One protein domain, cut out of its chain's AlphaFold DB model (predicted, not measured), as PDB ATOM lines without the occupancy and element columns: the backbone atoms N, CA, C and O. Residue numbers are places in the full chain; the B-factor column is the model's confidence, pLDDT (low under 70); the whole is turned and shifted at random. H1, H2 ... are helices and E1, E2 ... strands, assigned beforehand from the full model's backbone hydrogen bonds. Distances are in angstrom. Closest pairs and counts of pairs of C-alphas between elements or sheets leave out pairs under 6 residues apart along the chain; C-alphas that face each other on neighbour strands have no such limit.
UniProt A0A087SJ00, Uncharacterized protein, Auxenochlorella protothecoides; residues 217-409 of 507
ATOM      1  N   LEU A 217     172.704 214.413 181.034       98.69
ATOM      2  CA  LEU A 217     172.140 214.287 179.690       98.69
ATOM      3  C   LEU A 217     172.702 215.428 178.846       98.69
ATOM      4  O   LEU A 217     172.593 216.598 179.223       98.69
ATOM      5  N   PHE A 218     173.324 215.097 177.726       98.12
ATOM      6  CA  PHE A 218     174.052 216.042 176.888       98.12
ATOM      7  C   PHE A 218     174.088 215.550 175.441       98.12
ATOM      8  O   PHE A 218     173.676 214.428 175.166       98.12
ATOM      9  N   ALA A 219     174.544 216.390 174.519       97.25
ATOM     10  CA  ALA A 219     174.710 216.015 173.119       97.25
ATOM     11  C   ALA A 219     176.023 216.556 172.559       97.25
ATOM     12  O   ALA A 219     176.512 217.580 173.031       97.25
ATOM     13  N   PHE A 220     176.594 215.882 171.568       96.12
ATOM     14  CA  PHE A 220     177.581 216.496 170.680       96.12
ATOM     15  C   PHE A 220     176.846 217.383 169.672       96.12
ATOM     16  O   PHE A 220     175.874 216.921 169.067       96.12
ATOM     17  N   GLU A 221     177.275 218.640 169.524       93.25
ATOM     18  CA  GLU A 221     176.610 219.613 168.652       93.25
ATOM     19  C   GLU A 221     177.600 220.448 167.853       93.25
ATOM     20  O   GLU A 221     178.484 221.073 168.432       93.25
ATOM     21  N   ASN A 222     177.387 220.520 166.539       87.62
ATOM     22  CA  ASN A 222     178.255 221.225 165.598       87.62
ATOM     23  C   ASN A 222     177.678 222.561 165.100       87.62
ATOM     24  O   ASN A 222     178.424 223.520 164.911       87.62
ATOM     25  N   ASP A 223     176.359 222.668 164.905       83.50
ATOM     26  CA  ASP A 223     175.744 223.844 164.266       83.50
ATOM     27  C   ASP A 223     174.505 224.412 164.986       83.50
ATOM     28  O   ASP A 223     173.994 225.472 164.606       83.50
ATOM     29  N   ASN A 224     174.058 223.774 166.073       85.38
ATOM     30  CA  ASN A 224     172.822 224.123 166.783       85.38
ATOM     31  C   ASN A 224     173.048 224.564 168.246       85.38
ATOM     32  O   ASN A 224     172.243 224.286 169.136       85.38
ATOM     33  N   ILE A 225     174.140 225.291 168.498       89.56
ATOM     34  CA  ILE A 225     174.503 225.797 169.832       89.56
ATOM     35  C   ILE A 225     173.901 227.193 170.054       89.56
ATOM     36  O   ILE A 225     174.158 228.130 169.294       89.56
ATOM     37  N   LYS A 226     173.123 227.363 171.124       89.12
ATOM     38  CA  LYS A 226     172.431 228.617 171.470       89.12
ATOM     39  C   LYS A 226     173.195 229.432 172.515       89.12
ATOM     40  O   LYS A 226     173.962 228.875 173.297       89.12
ATOM     41  N   PRO A 227     172.957 230.758 172.605       89.12
ATOM     42  CA  PRO A 227     173.624 231.609 173.596       89.12
ATOM     43  C   PRO A 227     173.410 231.193 175.058       89.12
ATOM     44  O   PRO A 227     174.238 231.514 175.906       89.12
ATOM     45  N   ASP A 228     172.296 230.525 175.363       90.25
ATOM     46  CA  ASP A 228     171.954 230.051 176.704       90.25
ATOM     47  C   ASP A 228     172.307 228.573 176.938       90.25
ATOM     48  O   ASP A 228     171.935 228.021 177.976       90.25
ATOM     49  N   ASP A 229     172.979 227.917 175.991       94.19
ATOM     50  CA  ASP A 229     173.444 226.545 176.157       94.19
ATOM     51  C   ASP A 229     174.674 226.465 177.065       94.19
ATOM     52  O   ASP A 229     175.422 227.424 177.260       94.19
ATOM     53  N   THR A 230     174.871 225.291 177.668       96.19
ATOM     54  CA  THR A 230     175.979 225.021 178.588       96.19
ATOM     55  C   THR A 230     177.026 224.149 177.881       96.19
ATOM     56  O   THR A 230     176.898 222.923 177.909       96.19
ATOM     57  N   PRO A 231     178.049 224.728 177.227       95.62
ATOM     58  CA  PRO A 231     179.076 223.945 176.547       95.62
ATOM     59  C   PRO A 231     179.975 223.198 177.543       95.62
ATOM     60  O   PRO A 231     180.241 223.664 178.654       95.62
ATOM     61  N   VAL A 232     180.482 222.044 177.119       96.25
ATOM     62  CA  VAL A 232     181.384 221.157 177.860       96.25
ATOM     63  C   VAL A 232     182.602 220.878 176.984       96.25
ATOM     64  O   VAL A 232     182.488 220.287 175.912       96.25
ATOM     65  N   GLY A 233     183.776 221.314 177.441       89.12
ATOM     66  CA  GLY A 233     185.025 221.200 176.689       89.12
ATOM     67  C   GLY A 233     185.942 222.416 176.873       89.12
ATOM     68  O   GLY A 233     185.701 223.230 177.771       89.12
ATOM     69  N   PRO A 234     187.000 222.549 176.051       92.81
ATOM     70  CA  PRO A 234     187.324 221.717 174.882       92.81
ATOM     71  C   PRO A 234     187.768 220.293 175.255       92.81
ATOM     72  O   PRO A 234     188.381 220.091 176.302       92.81
ATOM     73  N   ILE A 235     187.482 219.315 174.389       95.44
ATOM     74  CA  ILE A 235     187.949 217.924 174.516       95.44
ATOM     75  C   ILE A 235     189.025 217.672 173.444       95.44
ATOM     76  O   ILE A 235     188.783 217.976 172.277       95.44
ATOM     77  N   PRO A 236     190.216 217.138 173.778       92.12
ATOM     78  CA  PRO A 236     191.293 216.966 172.801       92.12
ATOM     79  C   PRO A 236     190.892 216.116 171.585       92.12
ATOM     80  O   PRO A 236     190.492 214.968 171.734       92.12
ATOM     81  N   GLY A 237     191.057 216.641 170.370       88.62
ATOM     82  CA  GLY A 237     190.702 215.923 169.137       88.62
ATOM     83  C   GLY A 237     189.207 215.924 168.800       88.62
ATOM     84  O   GLY A 237     188.807 215.167 167.921       88.62
ATOM     85  N   MET A 238     188.412 216.752 169.485       91.31
ATOM     86  CA  MET A 238     187.064 217.145 169.078       91.31
ATOM     87  C   MET A 238     187.083 218.612 168.654       91.31
ATOM     88  O   MET A 238     187.610 219.448 169.389       91.31
ATOM     89  N   GLU A 239     186.528 218.909 167.482       88.25
ATOM     90  CA  GLU A 239     186.446 220.282 166.962       88.25
ATOM     91  C   GLU A 239     185.257 221.040 167.558       88.25
ATOM     92  O   GLU A 239     185.395 222.198 167.958       88.25
ATOM     93  N   ASP A 240     184.121 220.358 167.688       91.50
ATOM     94  CA  ASP A 240     182.887 220.923 168.221       91.50
ATOM     95  C   ASP A 240     182.666 220.538 169.694       91.50
ATOM     96  O   ASP A 240     183.217 219.541 170.189       91.50
ATOM     97  N   PRO A 241     181.903 221.345 170.454       92.81
ATOM     98  CA  PRO A 241     181.665 221.083 171.860       92.81
ATOM     99  C   PRO A 241     180.589 220.016 172.081       92.81
ATOM    100  O   PRO A 241     179.735 219.730 171.244       92.81
ATOM    101  N   PHE A 242     180.564 219.508 173.308       96.56
ATOM    102  CA  PHE A 242     179.359 218.895 173.849       96.56
ATOM    103  C   PHE A 242     178.491 219.976 174.505       96.56
ATOM    104  O   PHE A 242     179.015 220.930 175.080       96.56
ATOM    105  N   VAL A 243     177.172 219.823 174.474       96.88
ATOM    106  CA  VAL A 243     176.198 220.726 175.097       96.88
ATOM    107  C   VAL A 243     175.433 219.993 176.195       96.88
ATOM    108  O   VAL A 243     174.728 219.011 175.951       96.88
ATOM    109  N   LEU A 244     175.557 220.482 177.429       97.69
ATOM    110  CA  LEU A 244     174.922 219.912 178.612       97.69
ATOM    111  C   LEU A 244     173.457 220.350 178.718       97.69
ATOM    112  O   LEU A 244     173.153 221.513 178.989       97.69
ATOM    113  N   SER A 245     172.544 219.392 178.551       96.31
ATOM    114  CA  SER A 245     171.097 219.609 178.677       96.31
ATOM    115  C   SER A 245     170.609 219.463 180.122       96.31
ATOM    116  O   SER A 245     169.708 220.185 180.550       96.31
ATOM    117  N   TYR A 246     171.195 218.541 180.891       97.69
ATOM    118  CA  TYR A 246     170.920 218.365 182.315       97.69
ATOM    119  C   TYR A 246     172.160 217.827 183.060       97.69
ATOM    120  O   TYR A 246     172.759 216.870 182.573       97.69
ATOM    121  N   PRO A 247     172.518 218.384 184.235       96.88
ATOM    122  CA  PRO A 247     171.965 219.610 184.816       96.88
ATOM    123  C   PRO A 247     172.455 220.851 184.050       96.88
ATOM    124  O   PRO A 247     173.642 221.013 183.788       96.88
ATOM    125  N   LYS A 248     171.533 221.739 183.673       90.94
ATOM    126  CA  LYS A 248     171.876 222.950 182.915       90.94
ATOM    127  C   LYS A 248     172.539 223.983 183.833       90.94
ATOM    128  O   LYS A 248     172.113 224.134 184.973       90.94
ATOM    129  N   ASN A 249     173.518 224.732 183.324       90.12
ATOM    130  CA  ASN A 249     174.178 225.844 184.024       90.12
ATOM    131  C   ASN A 249     174.854 225.490 185.368       90.12
ATOM    132  O   ASN A 249     174.996 226.368 186.215       90.12
ATOM    133  N   GLU A 250     175.303 224.245 185.561       95.44
ATOM    134  CA  GLU A 250     176.009 223.805 186.776       95.44
ATOM    135  C   GLU A 250     177.529 223.672 186.532       95.44
ATOM    136  O   GLU A 250     177.977 222.669 185.967       95.44
ATOM    137  N   PRO A 251     178.379 224.631 186.961       95.31
ATOM    138  CA  PRO A 251     179.804 224.642 186.604       95.31
ATOM    139  C   PRO A 251     180.593 223.424 187.102       95.31
ATOM    140  O   PRO A 251     181.477 222.926 186.405       95.31
ATOM    141  N   THR A 252     180.265 222.911 188.292       96.25
ATOM    142  CA  THR A 252     180.878 221.688 188.837       96.25
ATOM    143  C   THR A 252     180.547 220.475 187.970       96.25
ATOM    144  O   THR A 252     181.408 219.627 187.734       96.25
ATOM    145  N   ALA A 253     179.314 220.415 187.457       97.56
ATOM    146  CA  ALA A 253     178.865 219.360 186.563       97.56
ATOM    147  C   ALA A 253     179.653 219.407 185.241       97.56
ATOM    148  O   ALA A 253     180.189 218.383 184.818       97.56
ATOM    149  N   VAL A 254     179.800 220.602 184.656       97.81
ATOM    150  CA  VAL A 254     180.579 220.843 183.428       97.81
ATOM    151  C   VAL A 254     182.037 220.416 183.593       97.81
ATOM    152  O   VAL A 254     182.552 219.672 182.762       97.81
ATOM    153  N   ALA A 255     182.700 220.846 184.670       97.25
ATOM    154  CA  ALA A 255     184.108 220.527 184.905       97.25
ATOM    155  C   ALA A 255     184.343 219.016 185.068       97.25
ATOM    156  O   ALA A 255     185.306 218.474 184.522       97.25
ATOM    157  N   TRP A 256     183.456 218.329 185.794       98.00
ATOM    158  CA  TRP A 256     183.548 216.883 185.975       98.00
ATOM    159  C   TRP A 256     183.333 216.135 184.657       98.00
ATOM    160  O   TRP A 256     184.150 215.287 184.294       98.00
ATOM    161  N   LEU A 257     182.286 216.490 183.903       98.50
ATOM    162  CA  LEU A 257     181.968 215.838 182.635       98.50
ATOM    163  C   LEU A 257     183.059 216.082 181.584       98.50
ATOM    164  O   LEU A 257     183.471 215.141 180.912       98.50
ATOM    165  N   ALA A 258     183.597 217.302 181.493       98.25
ATOM    166  CA  ALA A 258     184.711 217.610 180.597       98.25
ATOM    167  C   ALA A 258     185.947 216.756 180.914       98.25
ATOM    168  O   ALA A 258     186.595 216.230 180.005       98.25
ATOM    169  N   LYS A 259     186.251 216.559 182.206       98.25
ATOM    170  CA  LYS A 259     187.330 215.662 182.623       98.25
ATOM    171  C   LYS A 259     187.035 214.216 182.219       98.25
ATOM    172  O   LYS A 259     187.903 213.578 181.637       98.25
ATOM    173  N   TYR A 260     185.830 213.716 182.486       98.44
ATOM    174  CA  TYR A 260     185.437 212.351 182.134       98.44
ATOM    175  C   TYR A 260     185.563 212.084 180.628       98.44
ATOM    176  O   TYR A 260     186.147 211.081 180.223       98.44
ATOM    177  N   LEU A 261     185.066 213.002 179.795       98.56
ATOM    178  CA  LEU A 261     185.157 212.906 178.336       98.56
ATOM    179  C   LEU A 261     186.611 212.988 177.850       98.56
ATOM    180  O   LEU A 261     186.992 212.261 176.938       98.56
ATOM    181  N   THR A 262     187.446 213.808 178.493       98.38
ATOM    182  CA  THR A 262     188.889 213.872 178.204       98.38
ATOM    183  C   THR A 262     189.607 212.574 178.582       98.38
ATOM    184  O   THR A 262     190.463 212.103 177.831       98.38
ATOM    185  N   ASP A 263     189.261 211.971 179.721       98.06
ATOM    186  CA  ASP A 263     189.822 210.693 180.165       98.06
ATOM    187  C   ASP A 263     189.405 209.555 179.212       98.06
ATOM    188  O   ASP A 263     190.262 208.776 178.793       98.06
ATOM    189  N   LEU A 264     188.129 209.501 178.803       98.00
ATOM    190  CA  LEU A 264     187.626 208.570 177.783       98.00
ATOM    191  C   LEU A 264     188.387 208.739 176.465       98.00
ATOM    192  O   LEU A 264     188.915 207.763 175.938       98.00
ATOM    193  N   GLN A 265     188.482 209.968 175.955       97.50
ATOM    194  CA  GLN A 265     189.205 210.285 174.725       97.50
ATOM    195  C   GLN A 265     190.664 209.812 174.805       97.50
ATOM    196  O   GLN A 265     191.169 209.154 173.898       97.50
ATOM    197  N   THR A 266     191.332 210.087 175.924       97.44
ATOM    198  CA  THR A 266     192.720 209.672 176.152       97.44
ATOM    199  C   THR A 266     192.852 208.150 176.171       97.44
ATOM    200  O   THR A 266     193.722 207.606 175.494       97.44
ATOM    201  N   ALA A 267     191.982 207.450 176.903       97.81
ATOM    202  CA  ALA A 267     192.005 205.993 176.997       97.81
ATOM    203  C   ALA A 267     191.698 205.321 175.651       97.81
ATOM    204  O   ALA A 267     192.347 204.345 175.284       97.81
ATOM    205  N   LEU A 268     190.743 205.861 174.892       97.31
ATOM    206  CA  LEU A 268     190.308 205.316 173.610       97.31
ATOM    207  C   LEU A 268     191.409 205.387 172.541       97.31
ATOM    208  O   LEU A 268     191.562 204.453 171.749       97.31
ATOM    209  N   PHE A 269     192.215 206.449 172.547       96.38
ATOM    210  CA  PHE A 269     193.300 206.659 171.582       96.38
ATOM    211  C   PHE A 269     194.700 206.293 172.102       96.38
ATOM    212  O   PHE A 269     195.676 206.456 171.371       96.38
ATOM    213  N   ALA A 270     194.819 205.748 173.314       96.81
ATOM    214  CA  ALA A 270     196.080 205.223 173.837       96.81
ATOM    215  C   ALA A 270     196.505 203.909 173.151       96.81
ATOM    216  O   ALA A 270     195.686 203.170 172.595       96.81
ATOM    217  N   ASP A 271     197.786 203.555 173.270       96.69
ATOM    218  CA  ASP A 271     198.296 202.247 172.828       96.69
ATOM    219  C   ASP A 271     197.690 201.090 173.643       96.69
ATOM    220  O   ASP A 271     197.449 200.003 173.120       96.69
ATOM    221  N   THR A 272     197.367 201.339 174.916       96.31
ATOM    222  CA  THR A 272     196.760 200.383 175.858       96.31
ATOM    223  C   THR A 272     195.230 200.438 175.875       96.31
ATOM    224  O   THR A 272     194.610 199.995 176.834       96.31
ATOM    225  N   TRP A 273     194.592 200.981 174.836       97.31
ATOM    226  CA  TRP A 273     193.142 201.212 174.794       97.31
ATOM    227  C   TRP A 273     192.267 199.967 175.038       97.31
ATOM    228  O   TRP A 273     191.138 200.115 175.495       97.31
ATOM    229  N   LEU A 274     192.774 198.754 174.776       96.88
ATOM    230  CA  LEU A 274     192.087 197.477 175.042       96.88
ATOM    231  C   LEU A 274     192.410 196.856 176.408       96.88
ATOM    232  O   LEU A 274     191.941 195.750 176.693       96.88
ATOM    233  N   ASP A 275     193.214 197.517 177.240       95.31
ATOM    234  CA  ASP A 275     193.531 197.017 178.574       95.31
ATOM    235  C   ASP A 275     192.236 196.820 179.391       95.31
ATOM    236  O   ASP A 275     191.387 197.713 179.433       95.31
ATOM    237  N   PRO A 276     192.033 195.656 180.029       88.25
ATOM    238  CA  PRO A 276     190.783 195.360 180.723       88.25
ATOM    239  C   PRO A 276     190.559 196.193 181.995       88.25
ATOM    240  O   PRO A 276     189.439 196.206 182.503       88.25
ATOM    241  N   GLN A 277     191.591 196.847 182.537       90.12
ATOM    242  CA  GLN A 277     191.508 197.688 183.734       90.12
ATOM    243  C   GLN A 277     191.464 199.177 183.386       90.12
ATOM    244  O   GLN A 277     190.654 199.909 183.955       90.12
ATOM    245  N   ASP A 278     192.307 199.609 182.447       92.44
ATOM    246  CA  ASP A 278     192.541 201.028 182.156       92.44
ATOM    247  C   ASP A 278     192.117 201.460 180.742       92.44
ATOM    248  O   ASP A 278     192.176 202.646 180.410       92.44
ATOM    249  N   GLY A 279     191.664 200.520 179.912       95.81
ATOM    250  CA  GLY A 279     191.195 200.776 178.555       95.81
ATOM    251  C   GLY A 279     189.829 201.464 178.480       95.81
ATOM    252  O   GLY A 279     189.162 201.742 179.481       95.81
ATOM    253  N   TYR A 280     189.376 201.717 177.251       97.69
ATOM    254  CA  TYR A 280     188.156 202.491 176.992       97.69
ATOM    255  C   TYR A 280     186.890 201.842 177.574       97.69
ATOM    256  O   TYR A 280     185.952 202.545 177.945       97.69
ATOM    257  N   THR A 281     186.873 200.511 177.713       96.62
ATOM    258  CA  THR A 281     185.725 199.746 178.226       96.62
ATOM    259  C   THR A 281     185.350 200.104 179.664       96.62
ATOM    260  O   THR A 281     184.235 199.826 180.083       96.62
ATOM    261  N   LYS A 282     186.246 200.749 180.422       96.50
ATOM    262  CA  LYS A 282     185.947 201.309 181.750       96.50
ATOM    263  C   LYS A 282     184.967 202.488 181.699       96.50
ATOM    264  O   LYS A 282     184.296 202.769 182.688       96.50
ATOM    265  N   TYR A 283     184.926 203.203 180.578       98.19
ATOM    266  CA  TYR A 283     184.223 204.477 180.449       98.19
ATOM    267  C   TYR A 283     182.894 204.367 179.705       98.19
ATOM    268  O   TYR A 283     182.115 205.319 179.735       98.19
ATOM    269  N   VAL A 284     182.628 203.255 179.022       98.12
ATOM    270  CA  VAL A 284     181.502 203.139 178.089       98.12
ATOM    271  C   VAL A 284     180.569 202.010 178.485       98.12
ATOM    272  O   VAL A 284     181.006 200.939 178.905       98.12
ATOM    273  N   ASP A 285     179.274 202.262 178.360       98.19
ATOM    274  CA  ASP A 285     178.262 201.226 178.431       98.19
ATOM    275  C   ASP A 285     178.273 200.481 177.088       98.19
ATOM    276  O   ASP A 285     177.795 200.976 176.067       98.19
ATOM    277  N   GLY A 286     178.908 199.307 177.071       97.69
ATOM    278  CA  GLY A 286     179.076 198.509 175.854       97.69
ATOM    279  C   GLY A 286     177.758 198.215 175.115       97.69
ATOM    280  O   GLY A 286     177.706 198.454 173.908       97.69
ATOM    281  N   PRO A 287     176.707 197.712 175.795       98.06
ATOM    282  CA  PRO A 287     175.405 197.461 175.177       98.06
ATOM    283  C   PRO A 287     174.788 198.682 174.483       98.06
ATOM    284  O   PRO A 287     174.452 198.583 173.303       98.06
ATOM    285  N   SER A 288     174.707 199.837 175.147       98.31
ATOM    286  CA  SER A 288     174.126 201.051 174.554       98.31
ATOM    287  C   SER A 288     174.956 201.578 173.380       98.31
ATOM    288  O   SER A 288     174.399 202.047 172.389       98.31
ATOM    289  N   TRP A 289     176.288 201.453 173.428       98.50
ATOM    290  CA  TRP A 289     177.160 201.804 172.304       98.50
ATOM    291  C   TRP A 289     176.928 200.896 171.095       98.50
ATOM    292  O   TRP A 289     176.932 201.378 169.962       98.50
ATOM    293  N   VAL A 290     176.719 199.597 171.321       98.69
ATOM    294  CA  VAL A 290     176.366 198.647 170.258       98.69
ATOM    295  C   VAL A 290     174.988 198.970 169.683       98.69
ATOM    296  O   VAL A 290     174.844 199.004 168.462       98.69
ATOM    297  N   ASP A 291     173.990 199.235 170.522       98.50
ATOM    298  CA  ASP A 291     172.629 199.534 170.068       98.50
ATOM    299  C   ASP A 291     172.560 200.853 169.293       98.50
ATOM    300  O   ASP A 291     171.984 200.892 168.203       98.50
ATOM    301  N   TYR A 292     173.221 201.903 169.785       98.06
ATOM    302  CA  TYR A 292     173.332 203.176 169.074       98.06
ATOM    303  C   TYR A 292     174.070 203.025 167.745       98.06
ATOM    304  O   TYR A 292     173.596 203.524 166.726       98.06
ATOM    305  N   PHE A 293     175.196 202.301 167.730       98.12
ATOM    306  CA  PHE A 293     175.919 201.998 166.498       98.12
ATOM    307  C   PHE A 293     175.003 201.302 165.493       98.12
ATOM    308  O   PHE A 293     174.818 201.790 164.385       98.12
ATOM    309  N   LEU A 294     174.375 200.187 165.874       98.31
ATOM    310  CA  LEU A 294     173.521 199.428 164.964       98.31
ATOM    311  C   LEU A 294     172.371 200.272 164.421       98.31
ATOM    312  O   LEU A 294     172.051 200.166 163.242       98.31
ATOM    313  N   PHE A 295     171.755 201.104 165.257       97.25
ATOM    314  CA  PHE A 295     170.632 201.932 164.844       97.25
ATOM    315  C   PHE A 295     171.051 203.094 163.930       97.25
ATOM    316  O   PHE A 295     170.427 203.310 162.888       97.25
ATOM    317  N   THR A 296     172.130 203.803 164.259       95.69
ATOM    318  CA  THR A 296     172.673 204.874 163.410       95.69
ATOM    319  C   THR A 296     173.191 204.321 162.085       95.69
ATOM    320  O   THR A 296     172.968 204.912 161.030       95.69
ATOM    321  N   GLU A 297     173.816 203.142 162.098       95.44
ATOM    322  CA  GLU A 297     174.241 202.465 160.877       95.44
ATOM    323  C   GLU A 297     173.067 201.963 160.042       95.44
ATOM    324  O   GLU A 297     173.124 202.033 158.815       95.44
ATOM    325  N   LEU A 298     171.999 201.478 160.670       96.25
ATOM    326  CA  LEU A 298     170.779 201.069 159.984       96.25
ATOM    327  C   LEU A 298     170.119 202.241 159.265       96.25
ATOM    328  O   LEU A 298     169.773 202.116 158.099       96.25
ATOM    329  N   SER A 299     169.948 203.372 159.936       94.81
ATOM    330  CA  SER A 299     169.280 204.524 159.331       94.81
ATOM    331  C   SER A 299     170.201 205.321 158.402       94.81
ATOM    332  O   SER A 299     169.716 206.104 157.592       94.81
ATOM    333  N   LYS A 300     171.525 205.134 158.516       91.50
ATOM    334  CA  LYS A 300     172.560 205.985 157.905       91.50
ATOM    335  C   LYS A 300     172.280 207.478 158.109       91.50
ATOM    336  O   LYS A 300     172.542 208.271 157.208       91.50
ATOM    337  N   ASN A 301     171.769 207.855 159.284       91.44
ATOM    338  CA  ASN A 301     171.460 209.248 159.594       91.44
ATOM    339  C   ASN A 301     172.705 210.134 159.353       91.44
ATOM    340  O   ASN A 301     173.758 209.863 159.948       91.44
ATOM    341  N   PRO A 302     172.627 211.162 158.483       84.62
ATOM    342  CA  PRO A 302     173.747 212.059 158.210       84.62
ATOM    343  C   PRO A 302     174.220 212.815 159.456       84.62
ATOM    344  O   PRO A 302     175.399 213.149 159.528       84.62
ATOM    345  N   ASP A 303     173.376 212.985 160.471       87.06
ATOM    346  CA  ASP A 303     173.728 213.704 161.693       87.06
ATOM    347  C   ASP A 303     174.123 212.801 162.861       87.06
ATOM    348  O   ASP A 303     174.798 213.261 163.779       87.06
ATOM    349  N   GLY A 304     173.840 211.496 162.783       90.62
ATOM    350  CA  GLY A 304     173.923 210.552 163.907       90.62
ATOM    351  C   GLY A 304     175.299 210.364 164.572       90.62
ATOM    352  O   GLY A 304     175.389 209.649 165.570       90.62
ATOM    353  N   TYR A 305     176.359 210.988 164.058       92.06
ATOM    354  CA  TYR A 305     177.650 211.107 164.745       92.06
ATOM    355  C   TYR A 305     178.216 212.536 164.794       92.06
ATOM    356  O   TYR A 305     179.198 212.754 165.501       92.06
ATOM    357  N   ARG A 306     177.651 213.507 164.061       87.44
ATOM    358  CA  ARG A 306     178.225 214.864 163.929       87.44
ATOM    359  C   ARG A 306     177.459 215.940 164.692       87.44
ATOM    360  O   ARG A 306     178.047 216.951 165.043       87.44
ATOM    361  N   GLY A 307     176.165 215.749 164.922       90.38
ATOM    362  CA  GLY A 307     175.286 216.776 165.475       90.38
ATOM    363  C   GLY A 307     174.046 216.140 166.079       90.38
ATOM    364  O   GLY A 307     173.701 215.005 165.756       90.38
ATOM    365  N   SER A 308     173.429 216.820 167.040       91.12
ATOM    366  CA  SER A 308     172.269 216.339 167.799       91.12
ATOM    367  C   SER A 308     172.437 214.905 168.321       91.12
ATOM    368  O   SER A 308     171.482 214.143 168.469       91.12
ATOM    369  N   THR A 309     173.683 214.528 168.618       95.88
ATOM    370  CA  THR A 309     174.049 213.173 169.019       95.88
ATOM    371  C   THR A 309     174.001 213.095 170.536       95.88
ATOM    372  O   THR A 309     174.946 213.493 171.218       95.88
ATOM    373  N   TYR A 310     172.867 212.639 171.067       97.88
ATOM    374  CA  TYR A 310     172.624 212.591 172.505       97.88
ATOM    375  C   TYR A 310     173.360 211.442 173.187       97.88
ATOM    376  O   TYR A 310     173.488 210.344 172.645       97.88
ATOM    377  N   MET A 311     173.795 211.705 174.415       98.38
ATOM    378  CA  MET A 311     174.382 210.739 175.332       98.38
ATOM    379  C   MET A 311     173.893 211.013 176.752       98.38
ATOM    380  O   MET A 311     173.497 212.132 177.109       98.38
ATOM    381  N   HIS A 312     173.984 210.000 177.600       98.69
ATOM    382  CA  HIS A 312     173.664 210.145 179.008       98.69
ATOM    383  C   HIS A 312     174.604 209.333 179.889       98.69
ATOM    384  O   HIS A 312     175.213 208.348 179.475       98.69
ATOM    385  N   LYS A 313     174.751 209.778 181.133       98.44
ATOM    386  CA  LYS A 313     175.578 209.103 182.124       98.44
ATOM    387  C   LYS A 313     174.861 209.076 183.458       98.44
ATOM    388  O   LYS A 313     174.688 210.125 184.085       98.44
ATOM    389  N   ASP A 314     174.478 207.884 183.896       98.00
ATOM    390  CA  ASP A 314     173.876 207.689 185.209       98.00
ATOM    391  C   ASP A 314     174.937 207.644 186.325       98.00
ATOM    392  O   ASP A 314     176.143 207.499 186.081       98.00
ATOM    393  N   VAL A 315     174.491 207.854 187.562       96.69
ATOM    394  CA  VAL A 315     175.324 207.893 188.766       96.69
ATOM    395  C   VAL A 315     176.070 206.574 188.912       96.69
ATOM    396  O   VAL A 315     175.475 205.501 188.934       96.69
ATOM    397  N   ASP A 316     177.397 206.670 188.989       95.56
ATOM    398  CA  ASP A 316     178.315 205.531 189.087       95.56
ATOM    399  C   ASP A 316     178.229 204.507 187.928       95.56
ATOM    400  O   ASP A 316     178.859 203.453 188.000       95.56
ATOM    401  N   GLN A 317     177.520 204.825 186.836       97.62
ATOM    402  CA  GLN A 317     177.438 204.009 185.617       97.62
ATOM    403  C   GLN A 317     178.346 204.556 184.511       97.62
ATOM    404  O   GLN A 317     178.642 205.753 184.500       97.62
ATOM    405  N   PRO A 318     178.822 203.728 183.570       98.00
ATOM    406  CA  PRO A 318     179.577 204.217 182.421       98.00
ATOM    407  C   PRO A 318     178.712 205.070 181.466       98.00
ATOM    408  O   PRO A 318     177.507 205.220 181.646       98.00
ATOM    409  N   LEU A 319     179.350 205.701 180.476       98.69
ATOM    410  CA  LEU A 319     178.682 206.568 179.502       98.69
ATOM    411  C   LEU A 319     177.861 205.740 178.514       98.69
ATOM    412  O   LEU A 319     178.433 204.924 177.787       98.69
ATOM    413  N   ALA A 320     176.569 206.030 178.427       98.62
ATOM    414  CA  ALA A 320     175.657 205.434 177.468       98.62
ATOM    415  C   ALA A 320     175.385 206.368 176.281       98.62
ATOM    416  O   ALA A 320     175.396 207.599 176.409       98.62
ATOM    417  N   MET A 321     175.156 205.770 175.114       98.00
ATOM    418  CA  MET A 321     174.777 206.487 173.894       98.00
ATOM    419  C   MET A 321     173.259 206.619 173.775       98.00
ATOM    420  O   MET A 321     172.507 205.784 174.274       98.00
ATOM    421  N   GLY A 322     172.809 207.652 173.067       96.12
ATOM    422  CA  GLY A 322     171.401 207.950 172.862       96.12
ATOM    423  C   GLY A 322     170.794 208.853 173.945       96.12
ATOM    424  O   GLY A 322     171.458 209.240 174.918       96.12
ATOM    425  N   PRO A 323     169.505 209.191 173.795       96.81
ATOM    426  CA  PRO A 323     168.547 208.570 172.869       96.81
ATOM    427  C   PRO A 323     168.647 209.046 171.408       96.81
ATOM    428  O   PRO A 323     169.303 210.035 171.100       96.81
ATOM    429  N   ALA A 324     167.965 208.335 170.509       95.94
ATOM    430  CA  ALA A 324     167.782 208.719 169.108       95.94
ATOM    431  C   ALA A 324     167.101 210.097 168.968       95.94
ATOM    432  O   ALA A 324     166.095 210.349 169.638       95.94
ATOM    433  N   TRP A 325     167.592 210.944 168.056       95.19
ATOM    434  CA  TRP A 325     166.971 212.212 167.671       95.19
ATOM    435  C   TRP A 325     167.164 212.552 166.176       95.19
ATOM    436  O   TRP A 325     168.232 212.282 165.639       95.19
ATOM    437  N   ASP A 326     166.147 213.160 165.550       91.50
ATOM    438  CA  ASP A 326     166.174 213.803 164.214       91.50
ATOM    439  C   ASP A 326     166.569 212.888 163.030       91.50
ATOM    440  O   ASP A 326     167.720 212.837 162.607       91.50
ATOM    441  N   TYR A 327     165.610 212.120 162.496       94.06
ATOM    442  CA  TYR A 327     165.822 211.121 161.430       94.06
ATOM    443  C   TYR A 327     164.995 211.378 160.161       94.06
ATOM    444  O   TYR A 327     164.883 210.490 159.315       94.06
ATOM    445  N   ASN A 328     164.426 212.571 159.999       92.38
ATOM    446  CA  ASN A 328     163.729 212.995 158.777       92.38
ATOM    447  C   ASN A 328     164.616 212.854 157.521       92.38
ATOM    448  O   ASN A 328     164.135 212.471 156.462       92.38
ATOM    449  N   GLU A 329     165.925 213.075 157.664       90.25
ATOM    450  CA  GLU A 329     166.929 212.987 156.594       90.25
ATOM    451  C   GLU A 329     167.575 211.595 156.429       90.25
ATOM    452  O   GLU A 329     168.479 211.400 155.610       90.25
ATOM    453  N   ALA A 330     167.134 210.610 157.213       92.25
ATOM    454  CA  ALA A 330     167.701 209.267 157.221       92.25
ATOM    455  C   ALA A 330     167.079 208.342 156.153       92.25
ATOM    456  O   ALA A 330     166.257 208.744 155.331       92.25
ATOM    457  N   PHE A 331     167.479 207.069 156.160       93.50
ATOM    458  CA  PHE A 331     166.957 206.008 155.289       93.50
ATOM    459  C   PHE A 331     167.037 206.319 153.793       93.50
ATOM    460  O   PHE A 331     166.130 206.027 153.016       93.50
ATOM    461  N   GLY A 332     168.149 206.932 153.411       86.94
ATOM    462  CA  GLY A 332     168.482 207.216 152.031       86.94
ATOM    463  C   GLY A 332     167.828 208.452 151.419       86.94
ATOM    464  O   GLY A 332     167.861 208.573 150.200       86.94
ATOM    465  N   GLU A 333     167.292 209.363 152.237       85.19
ATOM    466  CA  GLU A 333     166.771 210.660 151.775       85.19
ATOM    467  C   GLU A 333     167.887 211.673 151.464       85.19
ATOM    468  O   GLU A 333     167.988 212.169 150.345       85.19
ATOM    469  N   CYS A 334     168.737 212.012 152.442       71.75
ATOM    470  CA  CYS A 334     169.512 213.254 152.351       71.75
ATOM    471  C   CYS A 334     170.704 213.259 151.374       71.75
ATOM    472  O   CYS A 334     171.474 212.303 151.236       71.75
ATOM    473  N   CYS A 335     170.876 214.445 150.773       56.09
ATOM    474  CA  CYS A 335     171.769 214.840 149.689       56.09
ATOM    475  C   CYS A 335     173.162 215.371 150.071       56.09
ATOM    476  O   CYS A 335     173.928 215.691 149.159       56.09
ATOM    477  N   GLY A 336     173.507 215.598 151.344       49.72
ATOM    478  CA  GLY A 336     174.594 216.547 151.627       49.72
ATOM    479  C   GLY A 336     175.373 216.348 152.914       49.72
ATOM    480  O   GLY A 336     175.140 217.092 153.853       49.72
ATOM    481  N   PHE A 337     176.374 215.454 152.906       53.97
ATOM    482  CA  PHE A 337     177.786 215.837 153.086       53.97
ATOM    483  C   PHE A 337     178.781 214.657 152.991       53.97
ATOM    484  O   PHE A 337     178.626 213.689 153.732       53.97
ATOM    485  N   PRO A 338     179.859 214.761 152.182       51.62
ATOM    486  CA  PRO A 338     179.935 215.523 150.939       51.62
ATOM    487  C   PRO A 338     180.189 214.615 149.716       51.62
ATOM    488  O   PRO A 338     180.937 213.643 149.728       51.62
ATOM    489  N   PHE A 339     179.318 214.750 148.719       51.41
ATOM    490  CA  PHE A 339     179.415 215.577 147.498       51.41
ATOM    491  C   PHE A 339     180.043 214.895 146.277       51.41
ATOM    492  O   PHE A 339     179.835 215.383 145.172       51.41
ATOM    493  N   GLU A 340     180.646 213.712 146.412       47.09
ATOM    494  CA  GLU A 340     180.805 212.800 145.267       47.09
ATOM    495  C   GLU A 340     179.800 211.648 145.366       47.09
ATOM    496  O   GLU A 340     179.846 210.831 146.291       47.09
ATOM    497  N   GLY A 341     178.863 211.620 144.412       48.16
ATOM    498  CA  GLY A 341     177.933 210.513 144.202       48.16
ATOM    499  C   GLY A 341     176.445 210.830 144.289       48.16
ATOM    500  O   GLY A 341     175.657 210.058 143.755       48.16
ATOM    501  N   TYR A 342     176.031 211.943 144.909       48.12
ATOM    502  CA  TYR A 342     174.609 212.331 144.952       48.12
ATOM    503  C   TYR A 342     174.048 212.581 143.545       48.12
ATOM    504  O   TYR A 342     173.080 211.939 143.146       48.12
ATOM    505  N   GLU A 343     174.755 213.390 142.749       52.97
ATOM    506  CA  GLU A 343     174.452 213.656 141.328       52.97
ATOM    507  C   GLU A 343     174.543 212.399 140.435       52.97
ATOM    508  O   GLU A 343     174.176 212.423 139.261       52.97
ATOM    509  N   GLU A 344     175.022 211.280 140.986       54.53
ATOM    510  CA  GLU A 344     175.108 209.978 140.326       54.53
ATOM    511  C   GLU A 344     174.245 208.895 141.010       54.53
ATOM    512  O   GLU A 344     174.566 207.705 140.938       54.53
ATOM    513  N   ASN A 345     173.143 209.275 141.671       55.25
ATOM    514  CA  ASN A 345     172.213 208.363 142.364       55.25
ATOM    515  C   ASN A 345     172.880 207.515 143.465       55.25
ATOM    516  O   ASN A 345     172.636 206.315 143.597       55.25
ATOM    517  N   GLY A 346     173.778 208.115 144.240       50.94
ATOM    518  CA  GLY A 346     174.428 207.469 145.380       50.94
ATOM    519  C   GLY A 346     175.675 206.673 145.035       50.94
ATOM    520  O   GLY A 346     176.264 206.057 145.931       50.94
ATOM    521  N   LYS A 347     176.109 206.689 143.768       52.53
ATOM    522  CA  LYS A 347     177.368 206.070 143.358       52.53
ATOM    523  C   LYS A 347     178.530 206.757 144.047       52.53
ATOM    524  O   LYS A 347     178.924 207.861 143.713       52.53
ATOM    525  N   SER A 348     179.106 206.054 144.999       51.38
ATOM    526  CA  SER A 348     180.418 206.387 145.515       51.38
ATOM    527  C   SER A 348     181.421 205.563 144.720       51.38
ATOM    528  O   SER A 348     181.399 204.336 144.798       51.38
ATOM    529  N   GLU A 349     182.258 206.221 143.921       48.22
ATOM    530  CA  GLU A 349     183.465 205.608 143.353       48.22
ATOM    531  C   GLU A 349     184.284 204.930 144.488       48.22
ATOM    532  O   GLU A 349     184.151 205.310 145.665       48.22
ATOM    533  N   PRO A 350     185.070 203.875 144.195       43.88
ATOM    534  CA  PRO A 350     185.680 203.012 145.213       43.88
ATOM    535  C   PRO A 350     186.568 203.785 146.200       43.88
ATOM    536  O   PRO A 350     187.380 204.619 145.806       43.88
ATOM    537  N   GLY A 351     186.449 203.449 147.487       49.84
ATOM    538  CA  GLY A 351     187.239 203.999 148.592       49.84
ATOM    539  C   GLY A 351     186.936 203.280 149.911       49.84
ATOM    540  O   GLY A 351     186.037 202.437 149.974       49.84
ATOM    541  N   VAL A 352     187.694 203.589 150.966       50.28
ATOM    542  CA  VAL A 352     187.430 203.091 152.333       50.28
ATOM    543  C   VAL A 352     186.196 203.782 152.926       50.28
ATOM    544  O   VAL A 352     185.604 203.292 153.889       50.28
ATOM    545  N   ALA A 353     185.779 204.905 152.338       57.62
ATOM    546  CA  ALA A 353     184.618 205.645 152.771       57.62
ATOM    547  C   ALA A 353     183.319 204.835 152.654       57.62
ATOM    548  O   ALA A 353     183.054 204.140 151.675       57.62
ATOM    549  N   GLY A 354     182.494 204.994 153.685       59.38
ATOM    550  CA  GLY A 354     181.225 204.337 154.007       59.38
ATOM    551  C   GLY A 354     180.082 204.332 152.989       59.38
ATOM    552  O   GLY A 354     178.930 204.084 153.359       59.38
ATOM    553  N   GLY A 355     180.369 204.624 151.725       64.94
ATOM    554  CA  GLY A 355     179.388 204.879 150.684       64.94
ATOM    555  C   GLY A 355     178.565 206.146 150.932       64.94
ATOM    556  O   GLY A 355     178.596 206.725 152.015       64.94
ATOM    557  N   SER A 356     177.803 206.580 149.926       71.19
ATOM    558  CA  SER A 356     176.858 207.692 150.094       71.19
ATOM    559  C   SER A 356     175.747 207.334 151.094       71.19
ATOM    560  O   SER A 356     175.367 206.164 151.198       71.19
ATOM    561  N   ALA A 357     175.206 208.319 151.820       72.44
ATOM    562  CA  ALA A 357     174.087 208.123 152.750       72.44
ATOM    563  C   ALA A 357     172.828 207.574 152.047       72.44
ATOM    564  O   ALA A 357     172.096 206.786 152.638       72.44
ATOM    565  N   ILE A 358     172.655 207.885 150.755       77.75
ATOM    566  CA  ILE A 358     171.551 207.378 149.925       77.75
ATOM    567  C   ILE A 358     171.735 205.932 149.447       77.75
ATOM    568  O   ILE A 358     170.784 205.291 149.008       77.75
ATOM    569  N   ALA A 359     172.936 205.360 149.584       80.50
ATOM    570  CA  ALA A 359     173.195 203.973 149.219       80.50
ATOM    571  C   ALA A 359     172.963 203.025 150.418       80.50
ATOM    572  O   ALA A 359     173.469 203.292 151.517       80.50
ATOM    573  N   PRO A 360     172.280 201.875 150.230       86.19
ATOM    574  CA  PRO A 360     172.007 200.927 151.314       86.19
ATOM    575  C   PRO A 360     173.257 200.154 151.770       86.19
ATOM    576  O   PRO A 360     173.232 199.468 152.790       86.19
ATOM    577  N   ASN A 361     174.376 200.250 151.056       84.38
ATOM    578  CA  ASN A 361     175.659 199.649 151.413       84.38
ATOM    579  C   ASN A 361     176.634 200.668 152.034       84.38
ATOM    580  O   ASN A 361     176.438 201.877 151.961       84.38
ATOM    581  N   GLY A 362     177.692 200.156 152.666       84.50
ATOM    582  CA  GLY A 362     178.745 200.940 153.318       84.50
ATOM    583  C   GLY A 362     178.354 201.487 154.698       84.50
ATOM    584  O   GLY A 362     177.178 201.677 155.007       84.50
ATOM    585  N   TRP A 363     179.335 201.699 155.569       88.75
ATOM    586  CA  TRP A 363     179.106 202.131 156.951       88.75
ATOM    587  C   TRP A 363     179.044 203.657 157.098       88.75
ATOM    588  O   TRP A 363     179.998 204.334 156.740       88.75
ATOM    589  N   ARG A 364     177.996 204.213 157.709       88.50
ATOM    590  CA  ARG A 364     177.855 205.649 157.996       88.50
ATOM    591  C   ARG A 364     179.056 206.205 158.765       88.50
ATOM    592  O   ARG A 364     179.571 207.236 158.344       88.50
ATOM    593  N   PHE A 365     179.560 205.534 159.803       89.69
ATOM    594  CA  PHE A 365     180.724 206.018 160.578       89.69
ATOM    595  C   PHE A 365     182.044 206.095 159.779       89.69
ATOM    596  O   PHE A 365     183.037 206.653 160.253       89.69
ATOM    597  N   LEU A 366     182.085 205.513 158.573       86.12
ATOM    598  CA  LEU A 366     183.230 205.573 157.665       86.12
ATOM    599  C   LEU A 366     183.051 206.593 156.548       86.12
ATOM    600  O   LEU A 366     183.959 206.714 155.735       86.12
ATOM    601  N   ILE A 367     181.930 207.315 156.452       79.06
ATOM    602  CA  ILE A 367     181.688 208.230 155.323       79.06
ATOM    603  C   ILE A 367     182.831 209.249 155.155       79.06
ATOM    604  O   ILE A 367     183.256 209.504 154.033       79.06
ATOM    605  N   CYS A 368     183.424 209.689 156.273       78.56
ATOM    606  CA  CYS A 368     184.591 210.573 156.330       78.56
ATOM    607  C   CYS A 368     185.891 209.879 156.764       78.56
ATOM    608  O   CYS A 368     186.779 210.492 157.364       78.56
ATOM    609  N   ALA A 369     186.024 208.577 156.490       76.94
ATOM    610  CA  ALA A 369     187.307 207.888 156.610       76.94
ATOM    611  C   ALA A 369     188.304 208.373 155.543       76.94
ATOM    612  O   ALA A 369     189.468 208.606 155.870       76.94
ATOM    613  N   ASP A 370     187.822 208.608 154.319       71.56
ATOM    614  CA  ASP A 370     188.586 209.242 153.241       71.56
ATOM    615  C   ASP A 370     188.384 210.762 153.327       71.56
ATOM    616  O   ASP A 370     187.366 211.302 152.890       71.56
ATOM    617  N   LYS A 371     189.334 211.471 153.945       69.06
ATOM    618  CA  LYS A 371     189.200 212.911 154.234       69.06
ATOM    619  C   LYS A 371     189.051 213.760 152.976       69.06
ATOM    620  O   LYS A 371     188.399 214.797 153.023       69.06
ATOM    621  N   GLU A 372     189.615 213.317 151.856       65.88
ATOM    622  CA  GLU A 372     189.479 213.971 150.552       65.88
ATOM    623  C   GLU A 372     188.019 214.022 150.092       65.88
ATOM    624  O   GLU A 372     187.627 214.953 149.392       65.88
ATOM    625  N   ARG A 373     187.205 213.054 150.531       65.12
ATOM    626  CA  ARG A 373     185.773 212.986 150.245       65.12
ATOM    627  C   ARG A 373     184.942 213.806 151.219       65.12
ATOM    628  O   ARG A 373     183.801 214.076 150.890       65.12
ATOM    629  N   CYS A 374     185.508 214.226 152.357       70.56
ATOM    630  CA  CYS A 374     184.854 214.999 153.415       70.56
ATOM    631  C   CYS A 374     185.326 216.460 153.515       70.56
ATOM    632  O   CYS A 374     185.825 216.899 154.545       70.56
ATOM    633  N   VAL A 375     185.173 217.226 152.427       65.62
ATOM    634  CA  VAL A 375     185.840 218.532 152.247       65.62
ATOM    635  C   VAL A 375     185.456 219.600 153.273       65.62
ATOM    636  O   VAL A 375     186.327 220.385 153.641       65.62
ATOM    637  N   PHE A 376     184.203 219.665 153.740       66.56
ATOM    638  CA  PHE A 376     183.820 220.716 154.695       66.56
ATOM    639  C   PHE A 376     183.564 220.252 156.138       66.56
ATOM    640  O   PHE A 376     183.533 221.104 157.017       66.56
ATOM    641  N   ASP A 377     183.452 218.947 156.395       72.44
ATOM    642  CA  ASP A 377     183.506 218.385 157.751       72.44
ATOM    643  C   ASP A 377     184.312 217.074 157.718       72.44
ATOM    644  O   ASP A 377     183.751 215.980 157.648       72.44
ATOM    645  N   PRO A 378     185.654 217.163 157.690       73.69
ATOM    646  CA  PRO A 378     186.523 215.989 157.609       73.69
ATOM    647  C   PRO A 378     186.635 215.219 158.933       73.69
ATOM    648  O   PRO A 378     187.309 214.182 158.978       73.69
ATOM    649  N   TYR A 379     186.049 215.732 160.017       77.00
ATOM    650  CA  TYR A 379     186.148 215.144 161.351       77.00
ATOM    651  C   TYR A 379     184.967 214.214 161.634       77.00
ATOM    652  O   TYR A 379     185.201 213.123 162.170       77.00
ATOM    653  N   ASP A 380     183.762 214.586 161.171       85.62
ATOM    654  CA  ASP A 380     182.512 213.816 161.298       85.62
ATOM    655  C   ASP A 380     182.183 213.502 162.767       85.62
ATOM    656  O   ASP A 380     181.902 212.364 163.148       85.62
ATOM    657  N   GLY A 381     182.327 214.529 163.610       89.88
ATOM    658  CA  GLY A 381     182.109 214.491 165.055       89.88
ATOM    659  C   GLY A 381     182.678 213.255 165.755       89.88
ATOM    660  O   GLY A 381     183.875 212.956 165.699       89.88
ATOM    661  N   ILE A 382     181.803 212.508 166.429       94.31
ATOM    662  CA  ILE A 382     182.168 211.322 167.206       94.31
ATOM    663  C   ILE A 382     182.341 210.051 166.359       94.31
ATOM    664  O   ILE A 382     182.650 208.997 166.920       94.31
ATOM    665  N   SER A 383     182.252 210.100 165.021       92.38
ATOM    666  CA  SER A 383     182.602 208.949 164.167       92.38
ATOM    667  C   SER A 383     184.035 208.478 164.416       92.38
ATOM    668  O   SER A 383     184.355 207.306 164.229       92.38
ATOM    669  N   GLY A 384     184.933 209.359 164.878       91.94
ATOM    670  CA  GLY A 384     186.269 208.984 165.356       91.94
ATOM    671  C   GLY A 384     186.255 207.936 166.478       91.94
ATOM    672  O   GLY A 384     187.086 207.026 166.473       91.94
ATOM    673  N   TRP A 385     185.290 208.010 167.400       96.44
ATOM    674  CA  TRP A 385     185.119 207.009 168.454       96.44
ATOM    675  C   TRP A 385     184.694 205.667 167.877       96.44
ATOM    676  O   TRP A 385     185.319 204.650 168.180       96.44
ATOM    677  N   PHE A 386     183.694 205.669 166.993       96.06
ATOM    678  CA  PHE A 386     183.186 204.449 166.369       96.06
ATOM    679  C   PHE A 386     184.218 203.796 165.447       96.06
ATOM    680  O   PHE A 386     184.415 202.587 165.519       96.06
ATOM    681  N   ARG A 387     185.005 204.585 164.702       92.50
ATOM    682  CA  ARG A 387     186.183 204.101 163.955       92.50
ATOM    683  C   ARG A 387     187.191 203.390 164.852       92.50
ATOM    684  O   ARG A 387     187.785 202.396 164.437       92.50
ATOM    685  N   ARG A 388     187.399 203.889 166.073       94.50
ATOM    686  CA  ARG A 388     188.344 203.299 167.022       94.50
ATOM    687  C   ARG A 388     187.803 202.017 167.650       94.50
ATOM    688  O   ARG A 388     188.490 201.000 167.581       94.50
ATOM    689  N   VAL A 389     186.592 202.030 168.209       96.38
ATOM    690  CA  VAL A 389     185.999 200.831 168.837       96.38
ATOM    691  C   VAL A 389     185.664 199.746 167.819       96.38
ATOM    692  O   VAL A 389     185.698 198.572 168.164       96.38
ATOM    693  N   TRP A 390     185.443 200.093 166.548       95.31
ATOM    694  CA  TRP A 390     185.288 199.101 165.483       95.31
ATOM    695  C   TRP A 390     186.535 198.231 165.290       95.31
ATOM    696  O   TRP A 390     186.434 197.118 164.780       95.31
ATOM    697  N   ASN A 391     187.717 198.685 165.725       93.06
ATOM    698  CA  ASN A 391     188.926 197.863 165.722       93.06
ATOM    699  C   ASN A 391     188.962 196.836 166.878       93.06
ATOM    700  O   ASN A 391     189.844 195.980 166.909       93.06
ATOM    701  N   ASP A 392     188.023 196.898 167.827       95.19
ATOM    702  CA  ASP A 392     187.881 195.916 168.900       95.19
ATOM    703  C   ASP A 392     187.035 194.744 168.395       95.19
ATOM    704  O   ASP A 392     185.837 194.881 168.134       95.19
ATOM    705  N   THR A 393     187.649 193.565 168.283       95.12
ATOM    706  CA  THR A 393     186.945 192.341 167.879       95.12
ATOM    707  C   THR A 393     185.734 192.059 168.771       95.12
ATOM    708  O   THR A 393     184.695 191.649 168.259       95.12
ATOM    709  N   ARG A 394     185.806 192.363 170.077       96.12
ATOM    710  CA  ARG A 394     184.690 192.170 171.019       96.12
ATOM    711  C   ARG A 394     183.490 193.038 170.649       96.12
ATOM    712  O   ARG A 394     182.356 192.583 170.757       96.12
ATOM    713  N   PHE A 395     183.732 194.272 170.202       97.81
ATOM    714  CA  PHE A 395     182.670 195.183 169.774       97.81
ATOM    715  C   PHE A 395     181.998 194.682 168.493       97.81
ATOM    716  O   PHE A 395     180.772 194.632 168.427       97.81
ATOM    717  N   ARG A 396     182.780 194.235 167.500       97.12
ATOM    718  CA  ARG A 396     182.239 193.683 166.244       97.12
ATOM    719  C   ARG A 396     181.427 192.407 166.474       97.12
ATOM    720  O   ARG A 396     180.328 192.278 165.937       97.12
ATOM    721  N   GLU A 397     181.922 191.491 167.304       97.75
ATOM    722  CA  GLU A 397     181.203 190.269 167.686       97.75
ATOM    723  C   GLU A 397     179.904 190.580 168.446       97.75
ATOM    724  O   GLU A 397     178.857 189.980 168.169       97.75
ATOM    725  N   ALA A 398     179.943 191.550 169.366       98.56
ATOM    726  CA  ALA A 398     178.761 192.012 170.086       98.56
ATOM    727  C   ALA A 398     177.733 192.640 169.133       98.56
ATOM    728  O   ALA A 398     176.556 192.286 169.200       98.56
ATOM    729  N   ALA A 399     178.168 193.490 168.200       98.62
ATOM    730  CA  ALA A 399     177.308 194.092 167.187       98.62
ATOM    731  C   ALA A 399     176.659 193.040 166.277       98.62
ATOM    732  O   ALA A 399     175.448 193.078 166.067       98.62
ATOM    733  N   ALA A 400     177.415 192.048 165.797       98.62
ATOM    734  CA  ALA A 400     176.870 190.970 164.971       98.62
ATOM    735  C   ALA A 400     175.850 190.105 165.729       98.62
ATOM    736  O   ALA A 400     174.769 189.793 165.212       98.62
ATOM    737  N   THR A 401     176.155 189.766 166.983       98.62
ATOM    738  CA  THR A 401     175.252 189.006 167.859       98.62
ATOM    739  C   THR A 401     173.965 189.782 168.117       98.62
ATOM    740  O   THR A 401     172.861 189.252 167.970       98.62
ATOM    741  N   ARG A 402     174.097 191.064 168.466       98.44
ATOM    742  CA  ARG A 402     172.970 191.934 168.782       98.44
ATOM    743  C   ARG A 402     172.089 192.195 167.565       98.44
ATOM    744  O   ARG A 402     170.873 192.053 167.665       98.44
ATOM    745  N   PHE A 403     172.682 192.459 166.404       98.75
ATOM    746  CA  PHE A 403     171.948 192.605 165.149       98.75
ATOM    747  C   PHE A 403     171.165 191.341 164.790       98.75
ATOM    748  O   PHE A 403     169.996 191.425 164.424       98.75
ATOM    749  N   THR A 404     171.761 190.158 164.969       98.56
ATOM    750  CA  THR A 404     171.066 188.877 164.755       98.56
ATOM    751  C   THR A 404     169.843 188.742 165.667       98.56
ATOM    752  O   THR A 404     168.774 188.338 165.210       98.56
ATOM    753  N   ALA A 405     169.955 189.136 166.941       98.50
ATOM    754  CA  ALA A 405     168.831 189.131 167.878       98.50
ATOM    755  C   ALA A 405     167.724 190.134 167.488       98.50
ATOM    756  O   ALA A 405     166.534 189.815 167.569       98.50
ATOM    757  N   LEU A 406     168.093 191.328 167.015       98.50
ATOM    758  CA  LEU A 406     167.140 192.331 166.527       98.50
ATOM    759  C   LEU A 406     166.425 191.853 165.253       98.50
ATOM    760  O   LEU A 406     165.202 191.955 165.150       98.50
ATOM    761  N   ARG A 407     167.159 191.242 164.313       98.38
ATOM    762  CA  ARG A 407     166.612 190.632 163.086       98.38
ATOM    763  C   ARG A 407     165.682 189.456 163.361       98.38
ATOM    764  O   ARG A 407     164.754 189.237 162.592       98.38
ATOM    765  N   ALA A 408     165.892 188.729 164.456       98.06
ATOM    766  CA  ALA A 408     164.976 187.687 164.920       98.06
ATOM    767  C   ALA A 408     163.711 188.242 165.612       98.06
ATOM    768  O   ALA A 408     162.830 187.471 165.987       98.06
ATOM    769  N   SER A 409     163.614 189.562 165.795       95.62
ATOM    770  CA  SER A 409     162.509 190.234 166.477       95.62
ATOM    771  C   SER A 409     161.982 191.423 165.657       95.62
ATOM    772  O   SER A 409     161.543 191.256 164.514       95.62
TER     773      SER A 409
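This is residues 217 to 409 of the 507 residues of an uncharacterized protein of Auxenochlorella protothecoides (UniProt A0A087SJ00). With little regular structure, a strongly twisted sheet has H1 over one face and H2 beside edge strand E5; H4 crosses H2, and loops within residues 322-382 form the far end. Of 193 printed residues, 75 form five named strands and four named helices, class mixed. The antiparallel sheet runs E2 E3 E1 E4 E5. The whole is compact: radius of gyration of the C-alphas 16.7 A, spans 50 by 40 by 35 A.

In chain order come E1, residues 217-220, C-alpha 217 at (172.140, 214.287, 179.690); E2, 230-232; E3, 242-246; H1, 251-269, 27.0 A long; H2, 286-299; E4, 309-313; E5, 319-321; H3, 383-389; H4, 393-407, C-alpha 407 at (166.612, 190.632, 163.086).

H1 is on the sheet, height 6.6 A; H2 only grazes it and touches H4, closest C-alphas Val 290 and Ala 399, 5.6 A. Every helix O i to N i+4 pair is within hydrogen-bond range, as are N 232 and O 242 of hairpin E2 and E3, 2.7 A.

The printed part has no cut; 26 residues have pLDDT under 70, among them residues 335 to 355 in the long E5 to H3 link.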